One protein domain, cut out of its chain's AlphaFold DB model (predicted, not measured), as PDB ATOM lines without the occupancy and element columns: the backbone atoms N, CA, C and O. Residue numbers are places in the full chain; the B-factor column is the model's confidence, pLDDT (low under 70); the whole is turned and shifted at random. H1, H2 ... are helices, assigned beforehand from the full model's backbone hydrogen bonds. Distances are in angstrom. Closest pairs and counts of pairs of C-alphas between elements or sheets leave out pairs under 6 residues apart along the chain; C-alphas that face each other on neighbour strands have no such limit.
ATOM      1  N   VAL A 211     125.066 115.850  84.921       69.31
ATOM      2  CA  VAL A 211     126.013 116.975  84.957       69.31
ATOM      3  C   VAL A 211     127.436 116.492  84.656       69.31
ATOM      4  O   VAL A 211     128.135 117.106  83.846       69.31
ATOM      5  N   GLN A 212     127.856 115.366  85.245       69.19
ATOM      6  CA  GLN A 212     129.172 114.770  85.011       69.19
ATOM      7  C   GLN A 212     129.348 114.308  83.555       69.19
ATOM      8  O   GLN A 212     130.357 114.644  82.936       69.19
ATOM      9  N   LEU A 213     128.354 113.629  82.975       70.56
ATOM     10  CA  LEU A 213     128.343 113.250  81.559       70.56
ATOM     11  C   LEU A 213     128.363 114.479  80.642       70.56
ATOM     12  O   LEU A 213     129.091 114.509  79.653       70.56
ATOM     13  N   THR A 214     127.599 115.525  80.968       73.25
ATOM     14  CA  THR A 214     127.585 116.767  80.179       73.25
ATOM     15  C   THR A 214     128.951 117.455  80.195       73.25
ATOM     16  O   THR A 214     129.403 117.923  79.148       73.25
ATOM     17  N   ALA A 215     129.643 117.463  81.338       76.88
ATOM     18  CA  ALA A 215     131.010 117.966  81.445       76.88
ATOM     19  C   ALA A 215     132.018 117.090  80.677       76.88
ATOM     20  O   ALA A 215     132.856 117.631  79.956       76.88
ATOM     21  N   HIS A 216     131.906 115.760  80.773       78.75
ATOM     22  CA  HIS A 216     132.756 114.821  80.037       78.75
ATOM     23  C   HIS A 216     132.609 115.002  78.521       78.75
ATOM     24  O   HIS A 216     133.599 115.245  77.840       78.75
ATOM     25  N   LEU A 217     131.376 115.015  78.003       80.31
ATOM     26  CA  LEU A 217     131.085 115.255  76.586       80.31
ATOM     27  C   LEU A 217     131.542 116.639  76.101       80.31
ATOM     28  O   LEU A 217     131.906 116.788  74.936       80.31
ATOM     29  N   ALA A 218     131.523 117.659  76.963       82.50
ATOM     30  CA  ALA A 218     132.007 118.994  76.617       82.50
ATOM     31  C   ALA A 218     133.541 119.060  76.527       82.50
ATOM     32  O   ALA A 218     134.062 119.753  75.655       82.50
ATOM     33  N   ASP A 219     134.265 118.347  77.394       83.94
ATOM     34  CA  ASP A 219     135.722 118.239  77.290       83.94
ATOM     35  C   ASP A 219     136.134 117.364  76.102       83.94
ATOM     36  O   ASP A 219     136.936 117.774  75.267       83.94
ATOM     37  N   HIS A 220     135.473 116.219  75.948       85.19
ATOM     38  CA  HIS A 220     135.648 115.313  74.823       85.19
ATOM     39  C   HIS A 220     135.405 116.011  73.474       85.19
ATOM     40  O   HIS A 220     136.186 115.850  72.540       85.19
ATOM     41  N   ARG A 221     134.377 116.865  73.361       88.12
ATOM     42  CA  ARG A 221     134.168 117.678  72.153       88.12
ATOM     43  C   ARG A 221     135.350 118.613  71.865       88.12
ATOM     44  O   ARG A 221     135.736 118.726  70.707       88.12
ATOM     45  N   ARG A 222     135.951 119.248  72.881       88.38
ATOM     46  CA  ARG A 222     137.135 120.113  72.688       88.38
ATOM     47  C   ARG A 222     138.346 119.322  72.214       88.38
ATOM     48  O   ARG A 222     139.082 119.818  71.367       88.38
ATOM     49  N   GLN A 223     138.550 118.116  72.747       88.69
ATOM     50  CA  GLN A 223     139.611 117.222  72.282       88.69
ATOM     51  C   GLN A 223     139.407 116.905  70.792       88.69
ATOM     52  O   GLN A 223     140.331 117.090  70.005       88.69
ATOM     53  N   PHE A 224     138.176 116.583  70.378       90.75
ATOM     54  CA  PHE A 224     137.850 116.297  68.978       90.75
ATOM     55  C   PHE A 224     138.056 117.519  68.073       90.75
ATOM     56  O   PHE A 224     138.710 117.425  67.041       90.75
ATOM     57  N   GLU A 225     137.565 118.692  68.479       90.62
ATOM     58  CA  GLU A 225     137.757 119.949  67.743       90.62
ATOM     59  C   GLU A 225     139.239 120.361  67.648       90.62
ATOM     60  O   GLU A 225     139.642 120.954  66.648       90.62
ATOM     61  N   SER A 226     140.076 119.994  68.629       89.00
ATOM     62  CA  SER A 226     141.524 120.265  68.605       89.00
ATOM     63  C   SER A 226     142.302 119.459  67.556       89.00
ATOM     64  O   SER A 226     143.407 119.857  67.193       89.00
ATOM     65  N   LEU A 227     141.717 118.379  67.022       88.75
ATOM     66  CA  LEU A 227     142.284 117.592  65.920       88.75
ATOM     67  C   LEU A 227     142.051 118.232  64.535       88.75
ATOM     68  O   LEU A 227     142.527 117.702  63.535       88.75
ATOM     69  N   GLY A 228     141.314 119.347  64.455       87.56
ATOM     70  CA  GLY A 228     140.983 120.019  63.193       87.56
ATOM     71  C   GLY A 228     140.087 119.203  62.242       87.56
ATOM     72  O   GLY A 228     140.434 119.075  61.066       87.56
ATOM     73  N   PRO A 229     138.954 118.632  62.703       88.31
ATOM     74  CA  PRO A 229     138.058 117.842  61.859       88.31
ATOM     75  C   PRO A 229     137.498 118.665  60.695       88.31
ATOM     76  O   PRO A 229     137.101 119.819  60.864       88.31
ATOM     77  N   GLN A 230     137.376 118.034  59.523       84.25
ATOM     78  CA  GLN A 230     136.622 118.612  58.409       84.25
ATOM     79  C   GLN A 230     135.146 118.820  58.812       84.25
ATOM     80  O   GLN A 230     134.616 118.025  59.599       84.25
ATOM     81  N   PRO A 231     134.447 119.853  58.306       84.44
ATOM     82  CA  PRO A 231     133.146 120.240  58.856       84.44
ATOM     83  C   PRO A 231     132.039 119.184  58.722       84.44
ATOM     84  O   PRO A 231     131.178 119.079  59.597       84.44
ATOM     85  N   ASN A 232     132.080 118.352  57.677       79.38
ATOM     86  CA  ASN A 232     131.202 117.188  57.529       79.38
ATOM     87  C   ASN A 232     131.449 116.138  58.631       79.38
ATOM     88  O   ASN A 232     130.496 115.643  59.231       79.38
ATOM     89  N   ILE A 233     132.717 115.861  58.958       84.81
ATOM     90  CA  ILE A 233     133.124 114.935  60.025       84.81
ATOM     91  C   ILE A 233     132.750 115.490  61.411       84.81
ATOM     92  O   ILE A 233     132.259 114.747  62.259       84.81
ATOM     93  N   LEU A 234     132.875 116.805  61.635       87.06
ATOM     94  CA  LEU A 234     132.380 117.461  62.856       87.06
ATOM     95  C   LEU A 234     130.844 117.402  62.973       87.06
ATOM     96  O   LEU A 234     130.308 117.222  64.071       87.06
ATOM     97  N   GLY A 235     130.132 117.498  61.846       84.69
ATOM     98  CA  GLY A 235     128.689 117.265  61.768       84.69
ATOM     99  C   GLY A 235     128.305 115.831  62.141       84.69
ATOM    100  O   GLY A 235     127.416 115.634  62.972       84.69
ATOM    101  N   TRP A 236     129.010 114.834  61.595       84.88
ATOM    102  CA  TRP A 236     128.794 113.417  61.906       84.88
ATOM    103  C   TRP A 236     129.090 113.094  63.379       84.88
ATOM    104  O   TRP A 236     128.245 112.492  64.041       84.88
ATOM    105  N   TYR A 237     130.201 113.590  63.937       88.25
ATOM    106  CA  TYR A 237     130.483 113.511  65.376       88.25
ATOM    107  C   TYR A 237     129.337 114.102  66.213       88.25
ATOM    108  O   TYR A 237     128.854 113.476  67.154       88.25
ATOM    109  N   THR A 238     128.839 115.284  65.839       88.12
ATOM    110  CA  THR A 238     127.738 115.953  66.555       88.12
ATOM    111  C   THR A 238     126.438 115.137  66.518       88.12
ATOM    112  O   THR A 238     125.741 115.040  67.531       88.12
ATOM    113  N   ASP A 239     126.136 114.492  65.388       85.50
ATOM    114  CA  ASP A 239     125.022 113.547  65.268       85.50
ATOM    115  C   ASP A 239     125.214 112.292  66.134       85.50
ATOM    116  O   ASP A 239     124.270 111.868  66.805       85.50
ATOM    117  N   LEU A 240     126.420 111.718  66.169       86.50
ATOM    118  CA  LEU A 240     126.741 110.557  67.003       86.50
ATOM    119  C   LEU A 240     126.597 110.877  68.498       86.50
ATOM    120  O   LEU A 240     125.970 110.106  69.221       86.50
ATOM    121  N   ILE A 241     127.060 112.044  68.964       87.06
ATOM    122  CA  ILE A 241     126.867 112.481  70.359       87.06
ATOM    123  C   ILE A 241     125.382 112.681  70.700       87.06
ATOM    124  O   ILE A 241     124.953 112.337  71.805       87.06
ATOM    125  N   ARG A 242     124.564 113.191  69.767       86.62
ATOM    126  CA  ARG A 242     123.103 113.255  69.953       86.62
ATOM    127  C   ARG A 242     122.508 111.847  70.092       86.62
ATOM    128  O   ARG A 242     121.770 111.588  71.040       86.62
ATOM    129  N   LEU A 243     122.866 110.932  69.194       85.06
ATOM    130  CA  LEU A 243     122.356 109.560  69.182       85.06
ATOM    131  C   LEU A 243     122.827 108.706  70.370       85.06
ATOM    132  O   LEU A 243     122.086 107.817  70.795       85.06
ATOM    133  N   ALA A 244     124.016 108.969  70.915       84.25
ATOM    134  CA  ALA A 244     124.526 108.344  72.134       84.25
ATOM    135  C   ALA A 244     123.719 108.793  73.364       84.25
ATOM    136  O   ALA A 244     123.250 107.964  74.140       84.25
ATOM    137  N   ARG A 245     123.436 110.102  73.482       82.88
ATOM    138  CA  ARG A 245     122.531 110.651  74.513       82.88
ATOM    139  C   ARG A 245     121.102 110.113  74.408       82.88
ATOM    140  O   ARG A 245     120.395 110.069  75.410       82.88
ATOM    141  N   GLU A 246     120.656 109.740  73.211       84.69
ATOM    142  CA  GLU A 246     119.370 109.065  72.993       84.69
ATOM    143  C   GLU A 246     119.423 107.575  73.362       84.69
ATOM    144  O   GLU A 246     118.459 107.072  73.932       84.69
ATOM    145  N   ALA A 247     120.539 106.881  73.105       83.38
ATOM    146  CA  ALA A 247     120.727 105.476  73.479       83.38
ATOM    147  C   ALA A 247     120.779 105.284  75.005       83.38
ATOM    148  O   ALA A 247     119.989 104.509  75.543       83.38
ATOM    149  N   LEU A 248     121.607 106.070  75.706       80.50
ATOM    150  CA  LEU A 248     121.741 106.041  77.170       80.50
ATOM    151  C   LEU A 248     120.399 106.252  77.896       80.50
ATOM    152  O   LEU A 248     120.136 105.624  78.918       80.50
ATOM    153  N   LYS A 249     119.511 107.103  77.360       81.50
ATOM    154  CA  LYS A 249     118.159 107.322  77.915       81.50
ATOM    155  C   LYS A 249     117.238 106.099  77.818       81.50
ATOM    156  O   LYS A 249     116.214 106.082  78.497       81.50
ATOM    157  N   VAL A 250     117.555 105.134  76.953       82.00
ATOM    158  CA  VAL A 250     116.722 103.958  76.660       82.00
ATOM    159  C   VAL A 250     117.298 102.691  77.288       82.00
ATOM    160  O   VAL A 250     116.538 101.944  77.898       82.00
ATOM    161  N   THR A 251     118.607 102.446  77.173       81.69
ATOM    162  CA  THR A 251     119.236 101.241  77.750       81.69
ATOM    163  C   THR A 251     119.749 101.452  79.174       81.69
ATOM    164  O   THR A 251     119.710 100.527  79.981       81.69
ATOM    165  N   GLY A 252     120.193 102.669  79.508       75.00
ATOM    166  CA  GLY A 252     120.944 102.953  80.734       75.00
ATOM    167  C   GLY A 252     122.443 102.636  80.640       75.00
ATOM    168  O   GLY A 252     123.167 102.919  81.593       75.00
ATOM    169  N   ASP A 253     122.911 102.102  79.508       71.69
ATOM    170  CA  ASP A 253     124.333 101.883  79.233       71.69
ATOM    171  C   ASP A 253     124.986 103.187  78.764       71.69
ATOM    172  O   ASP A 253     124.454 103.876  77.886       71.69
ATOM    173  N   ASP A 254     126.146 103.521  79.330       66.19
ATOM    174  CA  ASP A 254     126.962 104.633  78.840       66.19
ATOM    175  C   ASP A 254     127.754 104.207  77.598       66.19
ATOM    176  O   ASP A 254     128.105 103.036  77.434       66.19
ATOM    177  N   LEU A 255     128.023 105.157  76.706       73.19
ATOM    178  CA  LEU A 255     128.770 104.885  75.483       73.19
ATOM    179  C   LEU A 255     130.270 104.914  75.804       73.19
ATOM    180  O   LEU A 255     130.756 105.919  76.323       73.19
ATOM    181  N   ASP A 256     131.021 103.860  75.472       76.25
ATOM    182  CA  ASP A 256     132.481 103.942  75.572       76.25
ATOM    183  C   ASP A 256     133.009 104.875  74.476       76.25
ATOM    184  O   ASP A 256     132.963 104.571  73.281       76.25
ATOM    185  N   PHE A 257     133.477 106.047  74.895       77.00
ATOM    186  CA  PHE A 257     134.097 107.025  74.010       77.00
ATOM    187  C   PHE A 257     135.543 106.663  73.650       77.00
ATOM    188  O   PHE A 257     136.072 107.218  72.688       77.00
ATOM    189  N   GLY A 258     136.171 105.732  74.375       76.31
ATOM    190  CA  GLY A 258     137.531 105.268  74.126       76.31
ATOM    191  C   GLY A 258     138.600 106.375  74.160       76.31
ATOM    192  O   GLY A 258     138.351 107.512  74.572       76.31
ATOM    193  N   PRO A 259     139.834 106.059  73.737       79.00
ATOM    194  CA  PRO A 259     140.836 107.059  73.399       79.00
ATOM    195  C   PRO A 259     140.627 107.575  71.964       79.00
ATOM    196  O   PRO A 259     140.320 106.807  71.054       79.00
ATOM    197  N   MET A 260     140.891 108.861  71.718       81.81
ATOM    198  CA  MET A 260     140.998 109.372  70.346       81.81
ATOM    199  C   MET A 260     142.291 108.884  69.693       81.81
ATOM    200  O   MET A 260     143.362 109.452  69.911       81.81
ATOM    201  N   THR A 261     142.192 107.837  68.879       77.94
ATOM    202  CA  THR A 261     143.300 107.320  68.065       77.94
ATOM    203  C   THR A 261     142.931 107.292  66.589       77.94
ATOM    204  O   THR A 261     141.806 106.939  66.246       77.94
ATOM    205  N   GLY A 262     143.900 107.597  65.725       83.94
ATOM    206  CA  GLY A 262     143.689 107.716  64.282       83.94
ATOM    207  C   GLY A 262     143.126 109.080  63.879       83.94
ATOM    208  O   GLY A 262     143.281 110.077  64.585       83.94
ATOM    209  N   THR A 263     142.498 109.131  62.711       87.75
ATOM    210  CA  THR A 263     141.839 110.324  62.170       87.75
ATOM    211  C   THR A 263     140.471 110.570  62.809       87.75
ATOM    212  O   THR A 263     139.828 109.674  63.357       87.75
ATOM    213  N   CYS A 264     139.955 111.794  62.659       88.38
ATOM    214  CA  CYS A 264     138.602 112.146  63.102       88.38
ATOM    215  C   CYS A 264     137.504 111.267  62.463       88.38
ATOM    216  O   CYS A 264     136.469 111.046  63.090       88.38
ATOM    217  N   ALA A 265     137.721 110.770  61.238       83.81
ATOM    218  CA  ALA A 265     136.783 109.891  60.540       83.81
ATOM    219  C   ALA A 265     136.806 108.463  61.111       83.81
ATOM    220  O   ALA A 265     135.748 107.919  61.419       83.81
ATOM    221  N   GLU A 266     137.989 107.883  61.339       85.75
ATOM    222  CA  GLU A 266     138.141 106.571  61.995       85.75
ATOM    223  C   GLU A 266     137.576 106.582  63.422       85.75
ATOM    224  O   GLU A 266     136.897 105.643  63.838       85.75
ATOM    225  N   TYR A 267     137.768 107.681  64.151       88.19
ATOM    226  CA  TYR A 267     137.185 107.852  65.475       88.19
ATOM    227  C   TYR A 267     135.640 107.909  65.441       88.19
ATOM    228  O   TYR A 267     134.967 107.268  66.251       88.19
ATOM    229  N   CYS A 268     135.049 108.605  64.462       86.94
ATOM    230  CA  CYS A 268     133.595 108.576  64.256       86.94
ATOM    231  C   CYS A 268     133.092 107.195  63.797       86.94
ATOM    232  O   CYS A 268     132.005 106.781  64.199       86.94
ATOM    233  N   ALA A 269     133.887 106.452  63.020       85.00
ATOM    234  CA  ALA A 269     133.588 105.076  62.622       85.00
ATOM    235  C   ALA A 269     133.445 104.154  63.841       85.00
ATOM    236  O   ALA A 269     132.449 103.441  63.964       85.00
ATOM    237  N   MET A 270     134.405 104.229  64.769       88.06
ATOM    238  CA  MET A 270     134.391 103.502  66.040       88.06
ATOM    239  C   MET A 270     133.144 103.848  66.867       88.06
ATOM    240  O   MET A 270     132.389 102.949  67.235       88.06
ATOM    241  N   LEU A 271     132.859 105.138  67.087       86.75
ATOM    242  CA  LEU A 271     131.649 105.567  67.805       86.75
ATOM    243  C   LEU A 271     130.354 105.083  67.135       86.75
ATOM    244  O   LEU A 271     129.406 104.698  67.819       86.75
ATOM    245  N   SER A 272     130.301 105.084  65.800       86.00
ATOM    246  CA  SER A 272     129.150 104.582  65.044       86.00
ATOM    247  C   SER A 272     128.986 103.063  65.172       86.00
ATOM    248  O   SER A 272     127.853 102.580  65.160       86.00
ATOM    249  N   ASN A 273     130.086 102.316  65.313       86.94
ATOM    250  CA  ASN A 273     130.076 100.872  65.540       86.94
ATOM    251  C   ASN A 273     129.586 100.520  66.953       86.94
ATOM    252  O   ASN A 273     128.711  99.669  67.090       86.94
ATOM    253  N   GLU A 274     130.061 101.217  67.990       87.94
ATOM    254  CA  GLU A 274     129.611 100.953  69.365       87.94
ATOM    255  C   GLU A 274     128.161 101.376  69.601       87.94
ATOM    256  O   GLU A 274     127.384 100.644  70.220       87.94
ATOM    257  N   LEU A 275     127.736 102.488  68.998       87.25
ATOM    258  CA  LEU A 275     126.331 102.876  68.975       87.25
ATOM    259  C   LEU A 275     125.452 101.811  68.290       87.25
ATOM    260  O   LEU A 275     124.363 101.507  68.784       87.25
ATOM    261  N   TYR A 276     125.914 101.232  67.174       88.44
ATOM    262  CA  TYR A 276     125.249 100.108  66.508       88.44
ATOM    263  C   TYR A 276     125.201  98.865  67.412       88.44
ATOM    264  O   TYR A 276     124.130  98.273  67.549       88.44
ATOM    265  N   ASN A 277     126.306  98.508  68.079       89.25
ATOM    266  CA  ASN A 277     126.383  97.361  68.989       89.25
ATOM    267  C   ASN A 277     125.344  97.472  70.112       89.25
ATOM    268  O   ASN A 277     124.519  96.570  70.255       89.25
ATOM    269  N   ILE A 278     125.328  98.596  70.842       88.25
ATOM    270  CA  ILE A 278     124.383  98.865  71.942       88.25
ATOM    271  C   ILE A 278     122.928  98.768  71.460       88.25
ATOM    272  O   ILE A 278     122.083  98.142  72.099       88.25
ATOM    273  N   ARG A 279     122.613  99.348  70.294       89.25
ATOM    274  CA  ARG A 279     121.248  99.334  69.740       89.25
ATOM    275  C   ARG A 279     120.816  97.952  69.259       89.25
ATOM    276  O   ARG A 279     119.642  97.612  69.382       89.25
ATOM    277  N   ARG A 280     121.754  97.153  68.746       87.88
ATOM    278  CA  ARG A 280     121.543  95.762  68.328       87.88
ATOM    279  C   ARG A 280     121.341  94.815  69.516       87.88
ATOM    280  O   ARG A 280     120.568  93.868  69.392       87.88
ATOM    281  N   THR A 281     122.015  95.036  70.646       87.75
ATOM    282  CA  THR A 281     121.909  94.171  71.837       87.75
ATOM    283  C   THR A 281     120.780  94.556  72.798       87.75
ATOM    284  O   THR A 281     120.420  93.730  73.633       87.75
ATOM    285  N   ALA A 282     120.186  95.748  72.663       87.38
ATOM    286  CA  ALA A 282     119.140  96.265  73.554       87.38
ATOM    287  C   ALA A 282     117.868  95.388  73.660       87.38
ATOM    288  O   ALA A 282     117.320  95.245  74.753       87.38
ATOM    289  N   ASP A 283     117.403  94.768  72.566       88.38
ATOM    290  CA  ASP A 283     116.431  93.658  72.620       88.38
ATOM    291  C   ASP A 283     116.772  92.586  71.565       88.38
ATOM    292  O   ASP A 283     116.371  92.706  70.401       88.38
ATOM    293  N   PRO A 284     117.495  91.514  71.948       87.88
ATOM    294  CA  PRO A 284     117.925  90.462  71.023       87.88
ATOM    295  C   PRO A 284     116.769  89.781  70.279       87.88
ATOM    296  O   PRO A 284     116.938  89.368  69.132       87.88
ATOM    297  N   LYS A 285     115.568  89.756  70.879       92.69
ATOM    298  CA  LYS A 285     114.367  89.122  70.307       92.69
ATOM    299  C   LYS A 285     113.966  89.705  68.958       92.69
ATOM    300  O   LYS A 285     113.275  89.045  68.186       92.69
ATOM    301  N   ILE A 286     114.353  90.953  68.691       93.38
ATOM    302  CA  ILE A 286     114.069  91.610  67.420       93.38
ATOM    303  C   ILE A 286     114.859  90.931  66.298       93.38
ATOM    304  O   ILE A 286     114.277  90.638  65.257       93.38
ATOM    305  N   TYR A 287     116.139  90.621  66.524       92.38
ATOM    306  CA  TYR A 287     116.961  89.858  65.580       92.38
ATOM    307  C   TYR A 287     116.528  88.380  65.537       92.38
ATOM    308  O   TYR A 287     116.325  87.864  64.440       92.38
ATOM    309  N   ASP A 288     116.239  87.752  66.688       93.44
ATOM    310  CA  ASP A 288     115.698  86.377  66.742       93.44
ATOM    311  C   ASP A 288     114.430  86.221  65.873       93.44
ATOM    312  O   ASP A 288     114.218  85.189  65.235       93.44
ATOM    313  N   ALA A 289     113.570  87.246  65.818       94.31
ATOM    314  CA  ALA A 289     112.353  87.231  65.009       94.31
ATOM    315  C   ALA A 289     112.629  87.226  63.493       94.31
ATOM    316  O   ALA A 289     111.879  86.589  62.750       94.31
ATOM    317  N   TRP A 290     113.692  87.894  63.025       94.31
ATOM    318  CA  TRP A 290     114.116  87.823  61.620       94.31
ATOM    319  C   TRP A 290     114.671  86.439  61.271       94.31
ATOM    320  O   TRP A 290     114.301  85.892  60.231       94.31
ATOM    321  N   ASP A 291     115.478  85.844  62.153       93.38
ATOM    322  CA  ASP A 291     116.013  84.489  61.967       93.38
ATOM    323  C   ASP A 291     114.891  83.435  61.938       93.38
ATOM    324  O   ASP A 291     114.891  82.542  61.086       93.38
ATOM    325  N   VAL A 292     113.886  83.565  62.813       94.62
ATOM    326  CA  VAL A 292     112.699  82.691  62.830       94.62
ATOM    327  C   VAL A 292     111.869  82.830  61.552       94.62
ATOM    328  O   VAL A 292     111.477  81.813  60.979       94.62
ATOM    329  N   GLU A 293     111.608  84.050  61.073       93.50
ATOM    330  CA  GLU A 293     110.852  84.246  59.827       93.50
ATOM    331  C   GLU A 293     111.632  83.725  58.609       93.50
ATOM    332  O   GLU A 293     111.068  83.037  57.756       93.50
ATOM    333  N   SER A 294     112.951  83.937  58.574       92.25
ATOM    334  CA  SER A 294     113.840  83.375  57.551       92.25
ATOM    335  C   SER A 294     113.793  81.841  57.540       92.25
ATOM    336  O   SER A 294     113.577  81.232  56.492       92.25
ATOM    337  N   ALA A 295     113.867  81.198  58.710       92.25
ATOM    338  CA  ALA A 295     113.773  79.743  58.847       92.25
ATOM    339  C   ALA A 295     112.390  79.159  58.472       92.25
ATOM    340  O   ALA A 295     112.292  77.979  58.120       92.25
ATOM    341  N   ASN A 296     111.320  79.961  58.528       92.00
ATOM    342  CA  ASN A 296     109.976  79.552  58.115       92.00
ATOM    343  C   ASN A 296     109.779  79.594  56.586       92.00
ATOM    344  O   ASN A 296     108.990  78.807  56.045       92.00
ATOM    345  N   LEU A 297     110.482  80.482  55.876       91.62
ATOM    346  CA  LEU A 297     110.346  80.645  54.429       91.62
ATOM    347  C   LEU A 297     111.055  79.531  53.645       91.62
ATOM    348  O   LEU A 297     112.196  79.159  53.895       91.62
ATOM    349  N   ARG A 298     110.361  79.001  52.628       89.19
ATOM    350  CA  ARG A 298     110.873  77.937  51.735       89.19
ATOM    351  C   ARG A 298     111.002  78.353  50.273       89.19
ATOM    352  O   ARG A 298     111.544  77.594  49.474       89.19
ATOM    353  N   ASP A 299     110.473  79.518  49.915       93.75
ATOM    354  CA  ASP A 299     110.588  80.062  48.566       93.75
ATOM    355  C   ASP A 299     111.806  80.988  48.452       93.75
ATOM    356  O   ASP A 299     112.045  81.830  49.317       93.75
ATOM    357  N   LYS A 300     112.560  80.854  47.356       91.00
ATOM    358  CA  LYS A 300     113.789  81.629  47.135       91.00
ATOM    359  C   LYS A 300     113.524  83.108  46.844       91.00
ATOM    360  O   LYS A 300     114.387  83.929  47.141       91.00
ATOM    361  N   SER A 301     112.369  83.453  46.273       91.12
ATOM    362  CA  SER A 301     111.999  84.850  46.016       91.12
ATOM    363  C   SER A 301     111.588  85.542  47.317       91.12
ATOM    364  O   SER A 301     112.086  86.622  47.628       91.12
ATOM    365  N   ALA A 302     110.764  84.873  48.131       88.75
ATOM    366  CA  ALA A 302     110.374  85.346  49.457       88.75
ATOM    367  C   ALA A 302     111.581  85.514  50.398       88.75
ATOM    368  O   ALA A 302     111.693  86.546  51.055       88.75
ATOM    369  N   LEU A 303     112.516  84.552  50.416       90.25
ATOM    370  CA  LEU A 303     113.772  84.665  51.171       90.25
ATOM    371  C   LEU A 303     114.614  85.866  50.715       90.25
ATOM    372  O   LEU A 303     115.121  86.602  51.556       90.25
ATOM    373  N   LYS A 304     114.730  86.108  49.401       88.81
ATOM    374  CA  LYS A 304     115.485  87.258  48.875       88.81
ATOM    375  C   LYS A 304     114.850  88.598  49.268       88.81
ATOM    376  O   LYS A 304     115.578  89.530  49.602       88.81
ATOM    377  N   GLU A 305     113.521  88.703  49.257       87.44
ATOM    378  CA  GLU A 305     112.835  89.927  49.693       87.44
ATOM    379  C   GLU A 305     112.887  90.103  51.222       87.44
ATOM    380  O   GLU A 305     113.049  91.226  51.692       87.44
ATOM    381  N   LEU A 306     112.828  89.022  52.015       89.50
ATOM    382  CA  LEU A 306     113.044  89.110  53.463       89.50
ATOM    383  C   LEU A 306     114.470  89.581  53.784       89.50
ATOM    384  O   LEU A 306     114.618  90.495  54.591       89.50
ATOM    385  N   GLN A 307     115.489  89.024  53.116       88.31
ATOM    386  CA  GLN A 307     116.883  89.444  53.280       88.31
ATOM    387  C   GLN A 307     117.047  90.933  52.962       88.31
ATOM    388  O   GLN A 307     117.502  91.685  53.811       88.31
ATOM    389  N   LYS A 308     116.546  91.399  51.811       83.69
ATOM    390  CA  LYS A 308     116.556  92.826  51.445       83.69
ATOM    391  C   LYS A 308     115.915  93.715  52.526       83.69
ATOM    392  O   LYS A 308     116.421  94.796  52.820       83.69
ATOM    393  N   ARG A 309     114.807  93.276  53.137       86.06
ATOM    394  CA  ARG A 309     114.132  94.003  54.233       86.06
ATOM    395  C   ARG A 309     114.941  93.986  55.540       86.06
ATOM    396  O   ARG A 309     114.901  94.979  56.269       86.06
ATOM    397  N   PHE A 310     115.685  92.912  55.810       88.94
ATOM    398  CA  PHE A 310     116.652  92.827  56.908       88.94
ATOM    399  C   PHE A 310     117.857  93.749  56.668       88.94
ATOM    400  O   PHE A 310     118.221  94.507  57.559       88.94
ATOM    401  N   ASP A 311     118.418  93.771  55.458       83.31
ATOM    402  CA  ASP A 311     119.565  94.616  55.098       83.31
ATOM    403  C   ASP A 311     119.224  96.114  55.247       83.31
ATOM    404  O   ASP A 311     120.028  96.908  55.741       83.31
ATOM    405  N   ILE A 312     117.990  96.503  54.893       79.06
ATOM    406  CA  ILE A 312     117.442  97.849  55.141       79.06
ATOM    407  C   ILE A 312     117.324  98.135  56.648       79.06
ATOM    408  O   ILE A 312     117.651  99.242  57.083       79.06
ATOM    409  N   MET A 313     116.882  97.159  57.449       88.06
ATOM    410  CA  MET A 313     116.782  97.279  58.910       88.06
ATOM    411  C   MET A 313     118.163  97.462  59.544       88.06
ATOM    412  O   MET A 313     118.384  98.455  60.233       88.06
ATOM    413  N   ASP A 314     119.123  96.590  59.244       86.38
ATOM    414  CA  ASP A 314     120.468  96.654  59.816       86.38
ATOM    415  C   ASP A 314     121.215  97.931  59.381       86.38
ATOM    416  O   ASP A 314     121.842  98.607  60.199       86.38
ATOM    417  N   SER A 315     121.041  98.362  58.124       78.25
ATOM    418  CA  SER A 315     121.499  99.672  57.638       78.25
ATOM    419  C   SER A 315     120.888 100.843  58.422       78.25
ATOM    420  O   SER A 315     121.607 101.775  58.792       78.25
ATOM    421  N   ARG A 316     119.584 100.799  58.735       79.38
ATOM    422  CA  ARG A 316     118.927 101.800  59.595       79.38
ATOM    423  C   ARG A 316     119.505 101.779  61.022       79.38
ATOM    424  O   ARG A 316     119.706 102.854  61.583       79.38
ATOM    425  N   VAL A 317     119.840 100.620  61.599       85.38
ATOM    426  CA  VAL A 317     120.494 100.542  62.928       85.38
ATOM    427  C   VAL A 317     121.913 101.121  62.891       85.38
ATOM    428  O   VAL A 317     122.265 101.898  63.778       85.38
ATOM    429  N   ARG A 318     122.699 100.847  61.839       80.69
ATOM    430  CA  ARG A 318     124.030 101.460  61.619       80.69
ATOM    431  C   ARG A 318     123.958 102.980  61.456       80.69
ATOM    432  O   ARG A 318     124.832 103.688  61.938       80.69
ATOM    433  N   ALA A 319     122.878 103.482  60.858       73.50
ATOM    434  CA  ALA A 319     122.527 104.903  60.812       73.50
ATOM    435  C   ALA A 319     121.948 105.451  62.142       73.50
ATOM    436  O   ALA A 319     121.428 106.567  62.185       73.50
ATOM    437  N   GLY A 320     121.982 104.697  63.243       77.19
ATOM    438  CA  GLY A 320     121.492 105.166  64.539       77.19
ATOM    439  C   GLY A 320     119.966 105.268  64.644       77.19
ATOM    440  O   GLY A 320     119.443 106.145  65.336       77.19
ATOM    441  N   LYS A 321     119.221 104.367  64.000       83.25
ATOM    442  CA  LYS A 321     117.823 104.065  64.367       83.25
ATOM    443  C   LYS A 321     117.790 102.962  65.435       83.25
ATOM    444  O   LYS A 321     118.838 102.522  65.904       83.25
ATOM    445  N   TRP A 322     116.602 102.564  65.874       87.75
ATOM    446  CA  TRP A 322     116.424 101.350  66.677       87.75
ATOM    447  C   TRP A 322     116.060 100.180  65.751       87.75
ATOM    448  O   TRP A 322     115.443 100.426  64.709       87.75
ATOM    449  N   PRO A 323     116.442  98.933  66.081       91.56
ATOM    450  CA  PRO A 323     116.020  97.766  65.315       91.56
ATOM    451  C   PRO A 323     114.501  97.572  65.423       91.56
ATOM    452  O   PRO A 323     113.875  97.955  66.411       91.56
ATOM    453  N   TYR A 324     113.910  96.945  64.409       91.75
ATOM    454  CA  TYR A 324     112.487  96.598  64.359       91.75
ATOM    455  C   TYR A 324     112.308  95.195  63.764       91.75
ATOM    456  O   TYR A 324     113.166  94.718  63.021       91.75
ATOM    457  N   GLY A 325     111.213  94.510  64.105       92.56
ATOM    458  CA  GLY A 325     110.967  93.125  63.675       92.56
ATOM    459  C   GLY A 325     110.449  93.000  62.231       92.56
ATOM    460  O   GLY A 325     109.981  93.987  61.660       92.56
ATOM    461  N   PRO A 326     110.442  91.786  61.645       91.81
ATOM    462  CA  PRO A 326     109.976  91.556  60.270       91.81
ATOM    463  C   PRO A 326     108.492  91.887  60.052       91.81
ATOM    464  O   PRO A 326     108.077  92.137  58.917       91.81
ATOM    465  N   ASP A 327     107.701  91.916  61.127       88.50
ATOM    466  CA  ASP A 327     106.278  92.258  61.122       88.50
ATOM    467  C   ASP A 327     105.969  93.738  61.403       88.50
ATOM    468  O   ASP A 327     104.807  94.140  61.311       88.50
ATOM    469  N   ASP A 328     106.971  94.564  61.708       88.62
ATOM    470  CA  ASP A 328     106.765  95.985  62.004       88.62
ATOM    471  C   ASP A 328     106.245  96.755  60.766       88.62
ATOM    472  O   ASP A 328     106.644  96.450  59.633       88.62
ATOM    473  N   PRO A 329     105.374  97.770  60.921       82.81
ATOM    474  CA  PRO A 329     105.022  98.680  59.832       82.81
ATOM    475  C   PRO A 329     106.238  99.315  59.137       82.81
ATOM    476  O   PRO A 329     106.249  99.395  57.910       82.81
ATOM    477  N   GLN A 330     107.296  99.675  59.875       75.88
ATOM    478  CA  GLN A 330     108.547 100.226  59.327       75.88
ATOM    479  C   GLN A 330     109.278  99.232  58.416       75.88
ATOM    480  O   GLN A 330     109.927  99.634  57.450       75.88
ATOM    481  N   ALA A 331     109.127  97.925  58.662       77.31
ATOM    482  CA  ALA A 331     109.655  96.873  57.798       77.31
ATOM    483  C   ALA A 331     108.897  96.755  56.461       77.31
ATOM    484  O   ALA A 331     109.224  95.888  55.647       77.31
ATOM    485  N   ARG A 332     107.856  97.565  56.239       73.69
ATOM    486  CA  ARG A 332     107.071  97.655  54.995       73.69
ATOM    487  C   ARG A 332     107.014  99.093  54.444       73.69
ATOM    488  O   ARG A 332     106.204  99.361  53.562       73.69
ATOM    489  N   GLN A 333     107.838 100.002  54.973       67.44
ATOM    490  CA  GLN A 333     107.934 101.405  54.560       67.44
ATOM    491  C   GLN A 333     109.299 101.693  53.930       67.44
ATOM    492  O   GLN A 333     110.334 101.456  54.561       67.44
TER     493      GLN A 333
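Overview. This is residues 211 to 333 of the 707 residues of the protein "Protein kinase domain-containing protein" of Zymoseptoria tritici ST99CH_3D7 (UniProt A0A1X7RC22). An elongated, loosely joined row of two groups of helices: H1, H2 and H3, roughly aligned, make one end, and the helical hairpin of H4 and H5 makes the other. The end of H5 meets H3 at a steep angle, H1 is a loosely placed helix at the far edge, and short H6 packs on the side of H5. The printed part has 123 residues with six named helices, H1 to H6 in that order, and no named strand; the class is all helix. It is loose, with a radius of gyration of the C-alphas of 17.4 A and spans of 55 by 29 by 23 A.

Arrangement. H1, residues 211 to 226, is close to but not clearly touching H2, residues 231 to 251; their closest C-alphas, Glu 225 and Leu 234, are 7.7 A apart. H2 touches H3, residues 264 to 281, at a shallow tilt of 22 degrees, the same way, closest at the C-alphas of Tyr 237 and Cys 268, 5.9 A. With residues 272 to 280 alone, H3 touches residues 317 to 318 of H5, residues 300 to 318, at a steep tilt of 60 degrees; the closest C-alphas, Tyr 276 and Arg 318, are 5.2 A apart. H4, residues 285 to 296, and H5 form a hairpin and only just touch, with 3 pairs of C-alphas within 8 A, the closest being Ser 294 and Leu 303, 6.5 A. H6, residues 329 to 332, only just touches H5, also with 3 pairs, closest at the C-alphas of Arg 309 and Ala 331, 6.4 A. H1 is apart from H4, H5 and H6. Every O i to N i+4 pair is within hydrogen-bond range in H1, H3 and H5, against 15 of 17 in H2 and 7 of 8 in H4; H6 is too short for such a pair.

Along the chain. H1 begins at C-alpha 211, (126.013, 116.975, 84.957), and is 22.8 A long. H2 measures 30.2 A, H3 26.0 A, H4 16.1 A, H5 26.6 A and H6 5.4 A. H6 ends at C-alpha 332, (107.071, 97.655, 54.995).

Size, cuts and confidence. The C-alphas of Ser 226 and Arg 298, the two farthest apart, are 54.9 A from each other. The printed part has no cut, and the link from H2 to H3, 12 residues, is long. Residues 211 to 212, 254 and 333 of the model are under 70 in pLDDT.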